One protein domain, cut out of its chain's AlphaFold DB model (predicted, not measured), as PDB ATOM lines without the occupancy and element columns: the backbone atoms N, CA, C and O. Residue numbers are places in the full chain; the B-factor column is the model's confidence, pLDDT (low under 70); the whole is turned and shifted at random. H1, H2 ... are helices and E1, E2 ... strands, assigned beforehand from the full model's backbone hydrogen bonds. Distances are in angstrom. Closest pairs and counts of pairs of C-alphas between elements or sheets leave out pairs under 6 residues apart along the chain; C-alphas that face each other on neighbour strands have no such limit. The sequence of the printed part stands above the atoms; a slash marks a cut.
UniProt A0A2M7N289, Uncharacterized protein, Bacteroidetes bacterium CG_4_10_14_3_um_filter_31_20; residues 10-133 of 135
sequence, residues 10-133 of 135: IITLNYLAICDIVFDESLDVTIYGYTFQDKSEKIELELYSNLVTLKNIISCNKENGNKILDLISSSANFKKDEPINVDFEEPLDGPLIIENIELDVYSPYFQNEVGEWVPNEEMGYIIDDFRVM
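This is residues 10 to 133 of the 135 residues of an uncharacterized protein of Bacteroidetes bacterium CG_4_10_14_3_um_filter_31_20 (UniProt A0A2M7N289). A closed barrel of five strands, E1, E2, E3, E8 and E5 round the ring, is covered on its outside by a helical hairpin, H1 and H2. A small strand hairpin, E6 and E7, sticks out from the barrel as an arm, and E4 adds a short strand beside E1. The printed part has 124 residues, with three named helices and eight named strands in the order E1 E2 E3 H1 H2 E4 H3 E5 E6 E7 E8; the class is mixed, helices and strands. The barrel is mixed too, with E3 and E8 parallel and its other neighbour pairs antiparallel. The whole is compact, with a radius of gyration of the C-alphas of 15.3 A, and only just flat, spanning 48 by 39 by 22 A.

E1, residues 10 to 23, begins with C-alpha 10 at (136.703, 157.434, 70.316), is 24.5 A long and bends by 108 degrees at residue 14. E2, residues 29 to 37, and E3, residues 41 to 49, are 24.5 A and 24.7 A long. H1 is residues 51 to 59, and H2, residues 62 to 75, is 19.8 A long. E4 is residues 84 to 87 and H3 residues 89 to 92. E5, residues 96 to 106, is 22.9 A long and bends by 94 degrees at residue 100. E6 is residues 109 to 111 and E7 residues 117 to 119. E8, residues 125 to 132, is 17.8 A long and ends with C-alpha 132 at (130.969, 168.416, 73.955).

E1, E2 and E3 form a meander, each strand the antiparallel neighbour of the one before, with N 22 and O 30 at 2.8 A and N 31 and O 47 at 2.8 A. E3 and E8 are parallel, with N 48 and O 125 at 2.8 A. E8 and E5 are antiparallel, with N 102 and O 131 at 2.8 A. E5 and E1 close the ring, with N 16 and O 98 at 2.8 A. E4 is antiparallel to E1, with N 21 and O 86 at 3.0 A. H1 and H2 are on the barrel, outside it, at heights over the sheet of 6.8 A and 10.0 A. They touch, the closest C-alphas being those of Ile 58 and Gly 65, 4.8 A apart; H2 does so with residues 65 to 69 alone. H3 is close to H2 but not clearly touching, with the C-alphas of Asn 64 and Leu 92 7.1 A apart. E5 runs on into E6 at 34 degrees across a break of 2 residues, and N 110 and O 118 of the hairpin E6 and E7 are 2.9 A apart. In H1 and H2 every O i to N i+4 pair is within hydrogen-bond range; H3 is too short for such a pair.

The two C-alphas farthest apart, those of Glu 63 and Val 114, are 51.0 A apart. The printed part has no cut and no long link. The mean pLDDT of the printed part is 80.8; residue 27 and residues 75 to 83, 89 to 92 and 121 to 123 are under 70.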
ATOM      1  N   ILE A  10     137.462 156.184  70.380       87.75
ATOM      2  CA  ILE A  10     136.703 157.434  70.316       87.75
ATOM      3  C   ILE A  10     135.381 157.174  69.596       87.75
ATOM      4  O   ILE A  10     135.367 156.842  68.407       87.75
ATOM      5  N   ILE A  11     134.265 157.372  70.300       88.12
ATOM      6  CA  ILE A  11     132.920 157.340  69.720       88.12
ATOM      7  C   ILE A  11     132.374 158.761  69.635       88.12
ATOM      8  O   ILE A  11     132.218 159.458  70.637       88.12
ATOM      9  N   THR A  12     132.012 159.175  68.424       89.19
ATOM     10  CA  THR A  12     131.310 160.436  68.188       89.19
ATOM     11  C   THR A  12     129.812 160.185  68.078       89.19
ATOM     12  O   THR A  12     129.362 159.461  67.188       89.19
ATOM     13  N   LEU A  13     129.024 160.822  68.944       88.38
ATOM     14  CA  LEU A  13     127.567 160.761  68.910       88.38
ATOM     15  C   LEU A  13     127.003 162.146  68.601       88.38
ATOM     16  O   LEU A  13     127.201 163.108  69.339       88.38
ATOM     17  N   ASN A  14     126.218 162.243  67.531       87.50
ATOM     18  CA  ASN A  14     125.466 163.469  67.247       87.50
ATOM     19  C   ASN A  14     124.381 163.719  68.303       87.50
ATOM     20  O   ASN A  14     123.987 164.862  68.522       87.50
ATOM     21  N   TYR A  15     123.889 162.649  68.928       88.25
ATOM     22  CA  TYR A  15     122.730 162.660  69.807       88.25
ATOM     23  C   TYR A  15     122.834 161.527  70.835       88.25
ATOM     24  O   TYR A  15     123.025 160.376  70.448       88.25
ATOM     25  N   LEU A  16     122.666 161.835  72.117       91.06
ATOM     26  CA  LEU A  16     122.526 160.877  73.214       91.06
ATOM     27  C   LEU A  16     121.309 161.279  74.053       91.06
ATOM     28  O   LEU A  16     121.300 162.350  74.656       91.06
ATOM     29  N   ALA A  17     120.291 160.425  74.092       90.50
ATOM     30  CA  ALA A  17     119.166 160.547  75.010       90.50
ATOM     31  C   ALA A  17     119.401 159.629  76.208       90.50
ATOM     32  O   ALA A  17     119.507 158.421  76.030       90.50
ATOM     33  N   ILE A  18     119.480 160.197  77.406       90.50
ATOM     34  CA  ILE A  18     119.635 159.452  78.656       90.50
ATOM     35  C   ILE A  18     118.256 159.305  79.297       90.50
ATOM     36  O   ILE A  18     117.591 160.309  79.567       90.50
ATOM     37  N   CYS A  19     117.847 158.061  79.523       88.69
ATOM     38  CA  CYS A  19     116.552 157.703  80.099       88.69
ATOM     39  C   CYS A  19     116.674 157.444  81.600       88.69
ATOM     40  O   CYS A  19     115.951 158.053  82.382       88.69
ATOM     41  N   ASP A  20     117.644 156.615  81.987       88.69
ATOM     42  CA  ASP A  20     117.808 156.157  83.364       88.69
ATOM     43  C   ASP A  20     119.268 156.203  83.797       88.69
ATOM     44  O   ASP A  20     120.196 156.035  82.995       88.69
ATOM     45  N   ILE A  21     119.471 156.377  85.102       88.56
ATOM     46  CA  ILE A  21     120.778 156.229  85.737       88.56
ATOM     47  C   ILE A  21     120.668 155.337  86.956       88.56
ATOM     48  O   ILE A  21     119.912 155.622  87.882       88.56
ATOM     49  N   VAL A  22     121.510 154.311  86.991       88.19
ATOM     50  CA  VAL A  22     121.639 153.407  88.126       88.19
ATOM     51  C   VAL A  22     122.964 153.646  88.838       88.19
ATOM     52  O   VAL A  22     124.020 153.618  88.210       88.19
ATOM     53  N   PHE A  23     122.915 153.862  90.151       84.88
ATOM     54  CA  PHE A  23     124.092 153.853  91.021       84.88
ATOM     55  C   PHE A  23     124.173 152.514  91.741       84.88
ATOM     56  O   PHE A  23     123.191 152.092  92.357       84.88
ATOM     57  N   ASP A  24     125.330 151.864  91.682       80.69
ATOM     58  CA  ASP A  24     125.590 150.658  92.461       80.69
ATOM     59  C   ASP A  24     126.058 150.982  93.898       80.69
ATOM     60  O   ASP A  24     126.164 152.142  94.311       80.69
ATOM     61  N   GLU A  25     126.350 149.943  94.684       74.69
ATOM     62  CA  GLU A  25     126.838 150.071  96.067       74.69
ATOM     63  C   GLU A  25     128.195 150.799  96.175       74.69
ATOM     64  O   GLU A  25     128.516 151.384  97.218       74.69
ATOM     65  N   SER A  26     128.994 150.776  95.104       72.94
ATOM     66  CA  SER A  26     130.296 151.446  94.998       72.94
ATOM     67  C   SER A  26     130.181 152.889  94.497       72.94
ATOM     68  O   SER A  26     131.183 153.606  94.492       72.94
ATOM     69  N   LEU A  27     128.963 153.340  94.165       67.88
ATOM     70  CA  LEU A  27     128.658 154.596  93.472       67.88
ATOM     71  C   LEU A  27     129.209 154.658  92.042       67.88
ATOM     72  O   LEU A  27     129.326 155.753  91.477       67.88
ATOM     73  N   ASP A  28     129.514 153.501  91.460       83.06
ATOM     74  CA  ASP A  28     129.694 153.386  90.026       83.06
ATOM     75  C   ASP A  28     128.334 153.563  89.350       83.06
ATOM     76  O   ASP A  28     127.266 153.270  89.900       83.06
ATOM     77  N   VAL A  29     128.380 154.153  88.165       88.38
ATOM     78  CA  VAL A  29     127.217 154.672  87.460       88.38
ATOM     79  C   VAL A  29     126.999 153.838  86.215       88.38
ATOM     80  O   VAL A  29     127.900 153.706  85.393       88.38
ATOM     81  N   THR A  30     125.781 153.349  86.032       91.56
ATOM     82  CA  THR A  30     125.315 152.847  84.738       91.56
ATOM     83  C   THR A  30     124.310 153.837  84.167       91.56
ATOM     84  O   THR A  30     123.314 154.161  84.810       91.56
ATOM     85  N   ILE A  31     124.591 154.355  82.977       91.44
ATOM     86  CA  ILE A  31     123.751 155.289  82.233       91.44
ATOM     87  C   ILE A  31     123.066 154.492  81.127       91.44
ATOM     88  O   ILE A  31     123.737 153.958  80.241       91.44
ATOM     89  N   TYR A  32     121.738 154.448  81.162       91.75
ATOM     90  CA  TYR A  32     120.935 153.829  80.117       91.75
ATOM     91  C   TYR A  32     120.359 154.904  79.211       91.75
ATOM     92  O   TYR A  32     119.754 155.886  79.653       91.75
ATOM     93  N   GLY A  33     120.548 154.716  77.913       91.75
ATOM     94  CA  GLY A  33     120.108 155.684  76.934       91.75
ATOM     95  C   GLY A  33     120.035 155.116  75.534       91.75
ATOM     96  O   GLY A  33     120.074 153.908  75.311       91.75
ATOM     97  N   TYR A  34     119.909 156.013  74.569       92.12
ATOM     98  CA  TYR A  34     119.940 155.649  73.166       92.12
ATOM     99  C   TYR A  34     120.475 156.773  72.285       92.12
ATOM    100  O   TYR A  34     120.398 157.961  72.607       92.12
ATOM    101  N   THR A  35     120.982 156.379  71.123       91.94
ATOM    102  CA  THR A  35     121.318 157.270  70.015       91.94
ATOM    103  C   THR A  35     120.495 156.912  68.775       91.94
ATOM    104  O   THR A  35     119.790 155.901  68.754       91.94
ATOM    105  N   PHE A  36     120.566 157.748  67.740       85.50
ATOM    106  CA  PHE A  36     119.987 157.450  66.434       85.50
ATOM    107  C   PHE A  36     121.081 157.294  65.386       85.50
ATOM    108  O   PHE A  36     121.767 158.263  65.048       85.50
ATOM    109  N   GLN A  37     121.174 156.105  64.799       78.19
ATOM    110  CA  GLN A  37     121.927 155.890  63.573       78.19
ATOM    111  C   GLN A  37     121.079 156.330  62.375       78.19
ATOM    112  O   GLN A  37     119.878 156.052  62.290       78.19
ATOM    113  N   ASP A  38     121.688 157.121  61.489       75.56
ATOM    114  CA  ASP A  38     121.068 157.640  60.263       75.56
ATOM    115  C   ASP A  38     119.666 158.253  60.468       75.56
ATOM    116  O   ASP A  38     118.779 158.154  59.618       75.56
ATOM    117  N   LYS A  39     119.463 158.913  61.621       74.19
ATOM    118  CA  LYS A  39     118.217 159.599  62.032       74.19
ATOM    119  C   LYS A  39     116.973 158.703  62.129       74.19
ATOM    120  O   LYS A  39     115.869 159.232  62.241       74.19
ATOM    121  N   SER A  40     117.135 157.382  62.066       75.94
ATOM    122  CA  SER A  40     116.015 156.453  61.862       75.94
ATOM    123  C   SER A  40     116.085 155.239  62.780       75.94
ATOM    124  O   SER A  40     115.059 154.788  63.282       75.94
ATOM    125  N   GLU A  41     117.286 154.714  63.003       84.69
ATOM    126  CA  GLU A  41     117.500 153.505  63.786       84.69
ATOM    127  C   GLU A  41     117.901 153.873  65.211       84.69
ATOM    128  O   GLU A  41     118.923 154.525  65.428       84.69
ATOM    129  N   LYS A  42     117.065 153.497  66.185       87.19
ATOM    130  CA  LYS A  42     117.359 153.670  67.610       87.19
ATOM    131  C   LYS A  42     118.371 152.602  68.023       87.19
ATOM    132  O   LYS A  42     118.064 151.419  67.935       87.19
ATOM    133  N   ILE A  43     119.527 153.031  68.519       88.44
ATOM    134  CA  ILE A  43     120.534 152.153  69.118       88.44
ATOM    135  C   ILE A  43     120.518 152.385  70.616       88.44
ATOM    136  O   ILE A  43     120.753 153.506  71.068       88.44
ATOM    137  N   GLU A  44     120.229 151.335  71.373       90.56
ATOM    138  CA  GLU A  44     120.282 151.370  72.831       90.56
ATOM    139  C   GLU A  44     121.734 151.327  73.303       90.56
ATOM    140  O   GLU A  44     122.577 150.651  72.714       90.56
ATOM    141  N   LEU A  45     122.026 152.111  74.334       89.25
ATOM    142  CA  LEU A  45     123.357 152.283  74.883       89.25
ATOM    143  C   LEU A  45     123.310 152.028  76.383       89.25
ATOM    144  O   LEU A  45     122.517 152.635  77.106       89.25
ATOM    145  N   GLU A  46     124.212 151.166  76.828       91.69
ATOM    146  CA  GLU A  46     124.532 150.948  78.229       91.69
ATOM    147  C   GLU A  46     125.951 151.460  78.458       91.69
ATOM    148  O   GLU A  46     126.908 150.962  77.857       91.69
ATOM    149  N   LEU A  47     126.074 152.524  79.254       90.62
ATOM    150  CA  LEU A  47     127.336 153.218  79.466       90.62
ATOM    151  C   LEU A  47     127.715 153.190  80.946       90.62
ATOM    152  O   LEU A  47     127.024 153.761  81.789       90.62
ATOM    153  N   TYR A  48     128.844 152.576  81.259       90.81
ATOM    154  CA  TYR A  48     129.399 152.519  82.603       90.81
ATOM    155  C   TYR A  48     130.331 153.694  82.829       90.81
ATOM    156  O   TYR A  48     131.145 154.040  81.974       90.81
ATOM    157  N   SER A  49     130.232 154.334  83.984       89.88
ATOM    158  CA  SER A  49     131.061 155.482  84.305       89.88
ATOM    159  C   SER A  49     131.175 155.698  85.808       89.88
ATOM    160  O   SER A  49     130.571 154.995  86.610       89.88
ATOM    161  N   ASN A  50     131.945 156.706  86.199       86.69
ATOM    162  CA  ASN A  50     132.013 157.165  87.580       86.69
ATOM    163  C   ASN A  50     131.163 158.434  87.777       86.69
ATOM    164  O   ASN A  50     130.771 159.122  86.828       86.69
ATOM    165  N   LEU A  51     130.917 158.796  89.038       83.50
ATOM    166  CA  LEU A  51     130.125 159.979  89.391       83.50
ATOM    167  C   LEU A  51     130.697 161.300  88.837       83.50
ATOM    168  O   LEU A  51     129.938 162.237  88.590       83.50
ATOM    169  N   VAL A  52     132.019 161.419  88.677       85.31
ATOM    170  CA  VAL A  52     132.656 162.645  88.163       85.31
ATOM    171  C   VAL A  52     132.317 162.830  86.689       85.31
ATOM    172  O   VAL A  52     131.823 163.891  86.306       85.31
ATOM    173  N   THR A  53     132.513 161.792  85.882       87.31
ATOM    174  CA  THR A  53     132.174 161.798  84.458       87.31
ATOM    175  C   THR A  53     130.676 162.004  84.260       87.31
ATOM    176  O   THR A  53     130.280 162.850  83.459       87.31
ATOM    177  N   LEU A  54     129.831 161.361  85.076       87.31
ATOM    178  CA  LEU A  54     128.392 161.607  85.037       87.31
ATOM    179  C   LEU A  54     128.046 163.086  85.282       87.31
ATOM    180  O   LEU A  54     127.244 163.678  84.558       87.31
ATOM    181  N   LYS A  55     128.644 163.707  86.305       85.50
ATOM    182  CA  LYS A  55     128.415 165.129  86.597       85.50
ATOM    183  C   LYS A  55     128.808 166.014  85.422       85.50
ATOM    184  O   LYS A  55     128.090 166.974  85.147       85.50
ATOM    185  N   ASN A  56     129.902 165.699  84.729       86.19
ATOM    186  CA  ASN A  56     130.325 166.436  83.539       86.19
ATOM    187  C   ASN A  56     129.279 166.327  82.421       86.19
ATOM    188  O   ASN A  56     128.853 167.355  81.898       86.19
ATOM    189  N   ILE A  57     128.805 165.107  82.142       87.19
ATOM    190  CA  ILE A  57     127.751 164.815  81.158       87.19
ATOM    191  C   ILE A  57     126.483 165.631  81.462       87.19
ATOM    192  O   ILE A  57     125.989 166.379  80.616       87.19
ATOM    193  N   ILE A  58     125.979 165.549  82.697       85.62
ATOM    194  CA  ILE A  58     124.742 166.226  83.112       85.62
ATOM    195  C   ILE A  58     124.895 167.758  83.086       85.62
ATOM    196  O   ILE A  58     123.972 168.473  82.685       85.62
ATOM    197  N   SER A  59     126.057 168.286  83.489       83.38
ATOM    198  CA  SER A  59     126.296 169.736  83.599       83.38
ATOM    199  C   SER A  59     126.197 170.466  82.257       83.38
ATOM    200  O   SER A  59     125.903 171.665  82.219       83.38
ATOM    201  N   CYS A  60     126.371 169.755  81.141       82.31
ATOM    202  CA  CYS A  60     126.178 170.314  79.806       82.31
ATOM    203  C   CYS A  60     124.728 170.739  79.533       82.31
ATOM    204  O   CYS A  60     124.496 171.610  78.696       82.31
ATOM    205  N   ASN A  61     123.757 170.209  80.285       76.19
ATOM    206  CA  ASN A  61     122.332 170.484  80.099       76.19
ATOM    207  C   ASN A  61     121.768 171.636  80.957       76.19
ATOM    208  O   ASN A  61     120.554 171.742  81.135       76.19
ATOM    209  N   LYS A  62     122.627 172.510  81.503       73.19
ATOM    210  CA  LYS A  62     122.258 173.708  82.291       73.19
ATOM    211  C   LYS A  62     121.100 173.462  83.278       73.19
ATOM    212  O   LYS A  62     121.296 172.825  84.306       73.19
ATOM    213  N   GLU A  63     119.909 173.998  82.994       71.88
ATOM    214  CA  GLU A  63     118.752 173.993  83.898       71.88
ATOM    215  C   GLU A  63     118.243 172.576  84.194       71.88
ATOM    216  O   GLU A  63     117.988 172.254  85.353       71.88
ATOM    217  N   ASN A  64     118.173 171.711  83.178       75.25
ATOM    218  CA  ASN A  64     117.803 170.305  83.360       75.25
ATOM    219  C   ASN A  64     118.901 169.539  84.099       75.25
ATOM    220  O   ASN A  64     118.613 168.687  84.937       75.25
ATOM    221  N   GLY A  65     120.161 169.907  83.848       75.38
ATOM    222  CA  GLY A  65     121.304 169.321  84.533       75.38
ATOM    223  C   GLY A  65     121.264 169.547  86.045       75.38
ATOM    224  O   GLY A  65     121.419 168.608  86.818       75.38
ATOM    225  N   ASN A  66     120.968 170.773  86.482       77.25
ATOM    226  CA  ASN A  66     120.848 171.086  87.910       77.25
ATOM    227  C   ASN A  66     119.702 170.319  88.580       77.25
ATOM    228  O   ASN A  66     119.899 169.780  89.663       77.25
ATOM    229  N   LYS A  67     118.538 170.207  87.925       77.56
ATOM    230  CA  LYS A  67     117.405 169.423  88.450       77.56
ATOM    231  C   LYS A  67     117.780 167.960  88.665       77.56
ATOM    232  O   LYS A  67     117.442 167.391  89.697       77.56
ATOM    233  N   ILE A  68     118.508 167.367  87.718       77.62
ATOM    234  CA  ILE A  68     119.005 165.997  87.850       77.62
ATOM    235  C   ILE A  68     120.022 165.891  88.987       77.62
ATOM    236  O   ILE A  68     119.952 164.960  89.781       77.62
ATOM    237  N   LEU A  69     120.977 166.819  89.086       78.25
ATOM    238  CA  LEU A  69     121.972 166.790  90.161       78.25
ATOM    239  C   LEU A  69     121.321 166.934  91.540       78.25
ATOM    240  O   LEU A  69     121.747 166.261  92.481       78.25
ATOM    241  N   ASP A  70     120.282 167.757  91.653       78.94
ATOM    242  CA  ASP A  70     119.472 167.889  92.862       78.94
ATOM    243  C   ASP A  70     118.702 166.597  93.153       78.94
ATOM    244  O   ASP A  70     118.697 166.137  94.295       78.94
ATOM    245  N   LEU A  71     118.121 165.964  92.127       76.31
ATOM    246  CA  LEU A  71     117.442 164.676  92.248       76.31
ATOM    247  C   LEU A  71     118.411 163.601  92.747       76.31
ATOM    248  O   LEU A  71     118.155 163.012  93.793       76.31
ATOM    249  N   ILE A  72     119.562 163.433  92.091       75.75
ATOM    250  CA  ILE A  72     120.636 162.518  92.504       75.75
ATOM    251  C   ILE A  72     121.080 162.827  93.933       75.75
ATOM    252  O   ILE A  72     121.225 161.908  94.724       75.75
ATOM    253  N   SER A  73     121.269 164.097  94.297       74.81
ATOM    254  CA  SER A  73     121.716 164.485  95.644       74.81
ATOM    255  C   SER A  73     120.656 164.228  96.721       74.81
ATOM    256  O   SER A  73     120.995 163.851  97.841       74.81
ATOM    257  N   SER A  74     119.375 164.424  96.398       72.12
ATOM    258  CA  SER A  74     118.248 164.163  97.304       72.12
ATOM    259  C   SER A  74     118.057 162.670  97.550       72.12
ATOM    260  O   SER A  74     117.864 162.238  98.690       72.12
ATOM    261  N   SER A  75     118.225 161.911  96.473       66.44
ATOM    262  CA  SER A  75     118.359 160.475  96.427       66.44
ATOM    263  C   SER A  75     119.555 160.059  97.302       66.44
ATOM    264  O   SER A  75     119.358 159.289  98.238       66.44
ATOM    265  N   ALA A  76     120.747 160.651  97.121       56.84
ATOM    266  CA  ALA A  76     122.046 160.286  97.719       56.84
ATOM    267  C   ALA A  76     122.144 160.251  99.260       56.84
ATOM    268  O   ALA A  76     123.204 159.934  99.799       56.84
ATOM    269  N   ASN A  77     121.054 160.471  99.996       60.03
ATOM    270  CA  ASN A  77     120.931 160.125 101.417       60.03
ATOM    271  C   ASN A  77     120.858 158.595 101.667       60.03
ATOM    272  O   ASN A  77     120.263 158.149 102.653       60.03
ATOM    273  N   PHE A  78     121.419 157.779 100.773       58.06
ATOM    274  CA  PHE A  78     121.105 156.359 100.669       58.06
ATOM    275  C   PHE A  78     121.711 155.483 101.761       58.06
ATOM    276  O   PHE A  78     122.865 155.619 102.174       58.06
ATOM    277  N   LYS A  79     120.892 154.514 102.184       54.12
ATOM    278  CA  LYS A  79     121.336 153.288 102.842       54.12
ATOM    279  C   LYS A  79     122.187 152.508 101.842       54.12
ATOM    280  O   LYS A  79     121.761 152.302 100.716       54.12
ATOM    281  N   LYS A  80     123.369 152.087 102.273       56.22
ATOM    282  CA  LYS A  80     124.460 151.538 101.454       56.22
ATOM    283  C   LYS A  80     124.191 150.194 100.752       56.22
ATOM    284  O   LYS A  80     125.120 149.664 100.161       56.22
ATOM    285  N   ASP A  81     122.979 149.655 100.834       60.47
ATOM    286  CA  ASP A  81     122.716 148.234 100.582       60.47
ATOM    287  C   ASP A  81     121.801 147.970  99.367       60.47
ATOM    288  O   ASP A  81     121.472 146.818  99.103       60.47
ATOM    289  N   GLU A  82     121.346 149.003  98.644       65.06
ATOM    290  CA  GLU A  82     120.475 148.833  97.470       65.06
ATOM    291  C   GLU A  82     120.887 149.774  96.326       65.06
ATOM    292  O   GLU A  82     121.183 150.947  96.587       65.06
ATOM    293  N   PRO A  83     120.894 149.294  95.064       69.81
ATOM    294  CA  PRO A  83     121.151 150.136  93.910       69.81
ATOM    295  C   PRO A  83     120.038 151.163  93.744       69.81
ATOM    296  O   PRO A  83     118.865 150.919  94.040       69.81
ATOM    297  N   ILE A  84     120.413 152.324  93.232       77.44
ATOM    298  CA  ILE A  84     119.514 153.463  93.117       77.44
ATOM    299  C   ILE A  84     119.237 153.691  91.654       77.44
ATOM    300  O   ILE A  84     120.165 154.017  90.924       77.44
ATOM    301  N   ASN A  85     117.972 153.608  91.260       80.50
ATOM    302  CA  ASN A  85     117.551 154.049  89.940       80.50
ATOM    303  C   ASN A  85     117.010 155.485  90.000       80.50
ATOM    304  O   ASN A  85     116.183 155.812  90.856       80.50
ATOM    305  N   VAL A  86     117.485 156.328  89.091       77.81
ATOM    306  CA  VAL A  86     116.986 157.674  88.842       77.81
ATOM    307  C   VAL A  86     116.414 157.705  87.428       77.81
ATOM    308  O   VAL A  86     117.166 157.771  86.458       77.81
ATOM    309  N   ASP A  87     115.086 157.678  87.350       76.00
ATOM    310  CA  ASP A  87     114.317 157.814  86.112       76.00
ATOM    311  C   ASP A  87     114.166 159.302  85.758       76.00
ATOM    312  O   ASP A  87     113.796 160.129  86.607       76.00
ATOM    313  N   PHE A  88     114.498 159.663  84.518       70.75
ATOM    314  CA  PHE A  88     114.428 161.038  84.030       70.75
ATOM    315  C   PHE A  88     113.152 161.392  83.276       70.75
ATOM    316  O   PHE A  88     112.914 162.584  83.073       70.75
ATOM    317  N   GLU A  89     112.307 160.426  82.917       65.94
ATOM    318  CA  GLU A  89     111.106 160.704  82.129       65.94
ATOM    319  C   GLU A  89     110.098 161.569  82.898       65.94
ATOM    320  O   GLU A  89     109.584 162.548  82.350       65.94
ATOM    321  N   GLU A  90     109.857 161.278  84.181       63.34
ATOM    322  CA  GLU A  90     108.919 162.046  85.014       63.34
ATOM    323  C   GLU A  90     109.392 163.470  85.387       63.34
ATOM    324  O   GLU A  90     108.592 164.403  85.284       63.34
ATOM    325  N   PRO A  91     110.644 163.711  85.835       64.31
ATOM    326  CA  PRO A  91     111.075 165.050  86.253       64.31
ATOM    327  C   PRO A  91     111.374 166.019  85.096       64.31
ATOM    328  O   PRO A  91     111.452 167.229  85.340       64.31
ATOM    329  N   LEU A  92     111.584 165.521  83.873       65.69
ATOM    330  CA  LEU A  92     111.995 166.331  82.718       65.69
ATOM    331  C   LEU A  92     110.989 166.357  81.557       65.69
ATOM    332  O   LEU A  92     111.270 167.017  80.556       65.69
ATOM    333  N   ASP A  93     109.835 165.693  81.683       72.88
ATOM    334  CA  ASP A  93     108.883 165.472  80.582       72.88
ATOM    335  C   ASP A  93     109.541 164.777  79.362       72.88
ATOM    336  O   ASP A  93     109.206 165.054  78.204       72.88
ATOM    337  N   GLY A  94     110.511 163.889  79.613       80.44
ATOM    338  CA  GLY A  94     111.268 163.159  78.589       80.44
ATOM    339  C   GLY A  94     112.738 162.907  78.957       80.44
ATOM    340  O   GLY A  94     113.190 163.319  80.021       80.44
ATOM    341  N   PRO A  95     113.515 162.241  78.081       85.88
ATOM    342  CA  PRO A  95     114.911 161.921  78.360       85.88
ATOM    343  C   PRO A  95     115.799 163.171  78.395       85.88
ATOM    344  O   PRO A  95     115.537 164.172  77.721       85.88
ATOM    345  N   LEU A  96     116.921 163.089  79.111       86.31
ATOM    346  CA  LEU A  96     117.965 164.109  79.048       86.31
ATOM    347  C   LEU A  96     118.708 163.997  77.710       86.31
ATOM    348  O   LEU A  96     119.407 163.018  77.462       86.31
ATOM    349  N   ILE A  97     118.589 165.015  76.859       87.31
ATOM    350  CA  ILE A  97     119.182 165.007  75.514       87.31
ATOM    351  C   ILE A  97     120.496 165.776  75.494       87.31
ATOM    352  O   ILE A  97     120.526 166.958  75.838       87.31
ATOM    353  N   ILE A  98     121.559 165.143  75.005       88.25
ATOM    354  CA  ILE A  98     122.870 165.755  74.797       88.25
ATOM    355  C   ILE A  98     123.261 165.600  73.329       88.25
ATOM    356  O   ILE A  98     123.158 164.518  72.756       88.25
ATOM    357  N   GLU A  99     123.698 166.691  72.711       89.31
ATOM    358  CA  GLU A  99     124.023 166.740  71.286       89.31
ATOM    359  C   GLU A  99     125.516 166.979  71.066       89.31
ATOM    360  O   GLU A  99     126.159 167.679  71.851       89.31
ATOM    361  N   ASN A 100     126.032 166.458  69.949       89.12
ATOM    362  CA  ASN A 100     127.404 166.659  69.468       89.12
ATOM    363  C   ASN A 100     128.459 166.328  70.532       89.12
ATOM    364  O   ASN A 100     129.192 167.204  70.993       89.12
ATOM    365  N   ILE A 101     128.536 165.059  70.922       90.44
ATOM    366  CA  ILE A 101     129.451 164.591  71.961       90.44
ATOM    367  C   ILE A 101     130.496 163.633  71.408       90.44
ATOM    368  O   ILE A 101     130.271 162.916  70.431       90.44
ATOM    369  N   GLU A 102     131.633 163.618  72.081       91.50
ATOM    370  CA  GLU A 102     132.707 162.656  71.910       91.50
ATOM    371  C   GLU A 102     132.904 161.920  73.237       91.50
ATOM    372  O   GLU A 102     132.962 162.545  74.302       91.50
ATOM    373  N   LEU A 103     132.945 160.593  73.159       90.25
ATOM    374  CA  LEU A 103     133.184 159.700  74.280       90.25
ATOM    375  C   LEU A 103     134.487 158.952  74.035       90.25
ATOM    376  O   LEU A 103     134.607 158.248  73.029       90.25
ATOM    377  N   ASP A 104     135.416 159.065  74.977       90.69
ATOM    378  CA  ASP A 104     136.541 158.141  75.064       90.69
ATOM    379  C   ASP A 104     136.030 156.921  75.827       90.69
ATOM    380  O   ASP A 104     135.669 157.028  77.005       90.69
ATOM    381  N   VAL A 105     135.934 155.777  75.152       87.69
ATOM    382  CA  VAL A 105     135.355 154.564  75.727       87.69
ATOM    383  C   VAL A 105     136.301 153.378  75.676       87.69
ATOM    384  O   VAL A 105     137.091 153.212  74.750       87.69
ATOM    385  N   TYR A 106     136.142 152.482  76.640       85.00
ATOM    386  CA  TYR A 106     136.667 151.129  76.566       85.00
ATOM    387  C   TYR A 106     135.516 150.166  76.314       85.00
ATOM    388  O   TYR A 106     134.500 150.190  77.011       85.00
ATOM    389  N   SER A 107     135.700 149.278  75.341       74.81
ATOM    390  CA  SER A 107     134.885 148.069  75.268       74.81
ATOM    391  C   SER A 107     135.473 147.058  76.253       74.81
ATOM    392  O   SER A 107     136.689 146.850  76.228       74.81
ATOM    393  N   PRO A 108     134.686 146.425  77.133       71.50
ATOM    394  CA  PRO A 108     135.193 145.337  77.957       71.50
ATOM    395  C   PRO A 108     135.739 144.234  77.045       71.50
ATOM    396  O   PRO A 108     135.088 143.833  76.089       71.50
ATOM    397  N   TYR A 109     136.951 143.752  77.308       71.81
ATOM    398  CA  TYR A 109     137.540 142.638  76.563       71.81
ATOM    399  C   TYR A 109     137.394 141.352  77.373       71.81
ATOM    400  O   TYR A 109     137.578 141.356  78.592       71.81
ATOM    401  N   PHE A 110     137.137 140.234  76.700       74.06
ATOM    402  CA  PHE A 110     137.251 138.912  77.307       74.06
ATOM    403  C   PHE A 110     138.367 138.118  76.643       74.06
ATOM    404  O   PHE A 110     138.684 138.306  75.468       74.06
ATOM    405  N   GLN A 111     138.977 137.221  77.412       81.00
ATOM    406  CA  GLN A 111     139.931 136.275  76.865       81.00
ATOM    407  C   GLN A 111     139.161 135.073  76.311       81.00
ATOM    408  O   GLN A 111     138.475 134.376  77.059       81.00
ATOM    409  N   ASN A 112     139.242 134.847  75.001       83.00
ATOM    410  CA  ASN A 112     138.601 133.704  74.355       83.00
ATOM    411  C   ASN A 112     139.304 132.376  74.716       83.00
ATOM    412  O   ASN A 112     140.353 132.351  75.363       83.00
ATOM    413  N   GLU A 113     138.746 131.249  74.264       87.44
ATOM    414  CA  GLU A 113     139.256 129.902  74.582       87.44
ATOM    415  C   GLU A 113     140.700 129.641  74.110       87.44
ATOM    416  O   GLU A 113     141.365 128.742  74.626       87.44
ATOM    417  N   VAL A 114     141.200 130.421  73.146       89.81
ATOM    418  CA  VAL A 114     142.573 130.317  72.624       89.81
ATOM    419  C   VAL A 114     143.534 131.330  73.258       89.81
ATOM    420  O   VAL A 114     144.712 131.363  72.903       89.81
ATOM    421  N   GLY A 115     143.069 132.110  74.239       81.94
ATOM    422  CA  GLY A 115     143.889 133.048  75.000       81.94
ATOM    423  C   GLY A 115     143.996 134.455  74.402       81.94
ATOM    424  O   GLY A 115     144.778 135.258  74.915       81.94
ATOM    425  N   GLU A 116     143.242 134.776  73.350       81.94
ATOM    426  CA  GLU A 116     143.230 136.102  72.720       81.94
ATOM    427  C   GLU A 116     142.192 137.016  73.379       81.94
ATOM    428  O   GLU A 116     141.079 136.589  73.683       81.94
ATOM    429  N   TRP A 117     142.552 138.286  73.575       75.25
ATOM    430  CA  TRP A 117     141.625 139.312  74.043       75.25
ATOM    431  C   TRP A 117     140.772 139.802  72.880       75.25
ATOM    432  O   TRP A 117     141.298 140.335  71.902       75.25
ATOM    433  N   VAL A 118     139.462 139.629  72.995       74.81
ATOM    434  CA  VAL A 118     138.475 140.056  72.000       74.81
ATOM    435  C   VAL A 118     137.470 141.020  72.642       74.81
ATOM    436  O   VAL A 118     137.155 140.844  73.824       74.81
ATOM    437  N   PRO A 119     136.992 142.049  71.914       70.69
ATOM    438  CA  PRO A 119     135.964 142.950  72.425       70.69
ATOM    439  C   PRO A 119     134.693 142.181  72.790       70.69
ATOM    440  O   PRO A 119     134.274 141.277  72.064       70.69
ATOM    441  N   ASN A 120     134.080 142.547  73.907       73.44
ATOM    442  CA  ASN A 120     132.771 142.079  74.319       73.44
ATOM    443  C   ASN A 120     131.721 143.135  73.960       73.44
ATOM    444  O   ASN A 120     131.428 144.028  74.752       73.44
ATOM    445  N   GLU A 121     131.161 143.022  72.758       64.62
ATOM    446  CA  GLU A 121     130.132 143.943  72.258       64.62
ATOM    447  C   GLU A 121     128.801 143.840  73.034       64.62
ATOM    448  O   GLU A 121     127.952 144.716  72.906       64.62
ATOM    449  N   GLU A 122     128.613 142.805  73.864       65.81
ATOM    450  CA  GLU A 122     127.383 142.585  74.643       65.81
ATOM    451  C   GLU A 122     127.379 143.297  76.007       65.81
ATOM    452  O   GLU A 122     126.345 143.339  76.667       65.81
ATOM    453  N   MET A 123     128.517 143.840  76.457       66.62
ATOM    454  CA  MET A 123     128.698 144.353  77.824       66.62
ATOM    455  C   MET A 123     128.767 145.886  77.919       66.62
ATOM    456  O   MET A 123     129.353 146.402  78.862       66.62
ATOM    457  N   GLY A 124     128.182 146.615  76.963       81.44
ATOM    458  CA  GLY A 124     128.148 148.084  76.971       81.44
ATOM    459  C   GLY A 124     129.533 148.747  76.879       81.44
ATOM    460  O   GLY A 124     130.546 148.093  76.637       81.44
ATOM    461  N   TYR A 125     129.585 150.070  77.054       87.62
ATOM    462  CA  TYR A 125     130.828 150.852  76.972       87.62
ATOM    463  C   TYR A 125     131.206 151.450  78.322       87.62
ATOM    464  O   TYR A 125     130.358 152.002  79.013       87.62
ATOM    465  N   ILE A 126     132.488 151.420  78.683       88.88
ATOM    466  CA  ILE A 126     133.006 152.138  79.854       88.88
ATOM    467  C   ILE A 126     133.497 153.510  79.396       88.88
ATOM    468  O   ILE A 126     134.423 153.576  78.596       88.88
ATOM    469  N   ILE A 127     132.909 154.595  79.897       89.69
ATOM    470  CA  ILE A 127     133.306 155.970  79.571       89.69
ATOM    471  C   ILE A 127     134.488 156.392  80.447       89.69
ATOM    472  O   ILE A 127     134.347 156.496  81.671       89.69
ATOM    473  N   ASP A 128     135.609 156.712  79.808       86.38
ATOM    474  CA  ASP A 128     136.785 157.319  80.434       86.38
ATOM    475  C   ASP A 128     136.648 158.843  80.503       86.38
ATOM    476  O   ASP A 128     136.702 159.444  81.578       86.38
ATOM    477  N   ASP A 129     136.382 159.467  79.351       87.62
ATOM    478  CA  ASP A 129     136.257 160.916  79.211       87.62
ATOM    479  C   ASP A 129     135.077 161.301  78.308       87.62
ATOM    480  O   ASP A 129     134.601 160.529  77.473       87.62
ATOM    481  N   PHE A 130     134.594 162.525  78.503       89.81
ATOM    482  CA  PHE A 130     133.434 163.084  77.824       89.81
ATOM    483  C   PHE A 130     133.718 164.518  77.381       89.81
ATOM    484  O   PHE A 130     134.123 165.367  78.181       89.81
ATOM    485  N   ARG A 131     133.425 164.822  76.113       90.12
ATOM    486  CA  ARG A 131     133.604 166.163  75.543       90.12
ATOM    487  C   ARG A 131     132.382 166.559  74.725       90.12
ATOM    488  O   ARG A 131     131.881 165.778  73.923       90.12
ATOM    489  N   VAL A 132     131.932 167.803  74.882       86.81
ATOM    490  CA  VAL A 132     130.969 168.416  73.955       86.81
ATOM    491  C   VAL A 132     131.748 169.094  72.843       86.81
ATOM    492  O   VAL A 132     132.588 169.960  73.097       86.81
ATOM    493  N   MET A 133     131.450 168.721  71.608       83.81
ATOM    494  CA  MET A 133     132.029 169.339  70.431       83.81
ATOM    495  C   MET A 133     131.362 170.697  70.197       83.81
ATOM    496  O   MET A 133     130.147 170.802  70.020       83.81
TER     497      MET A 133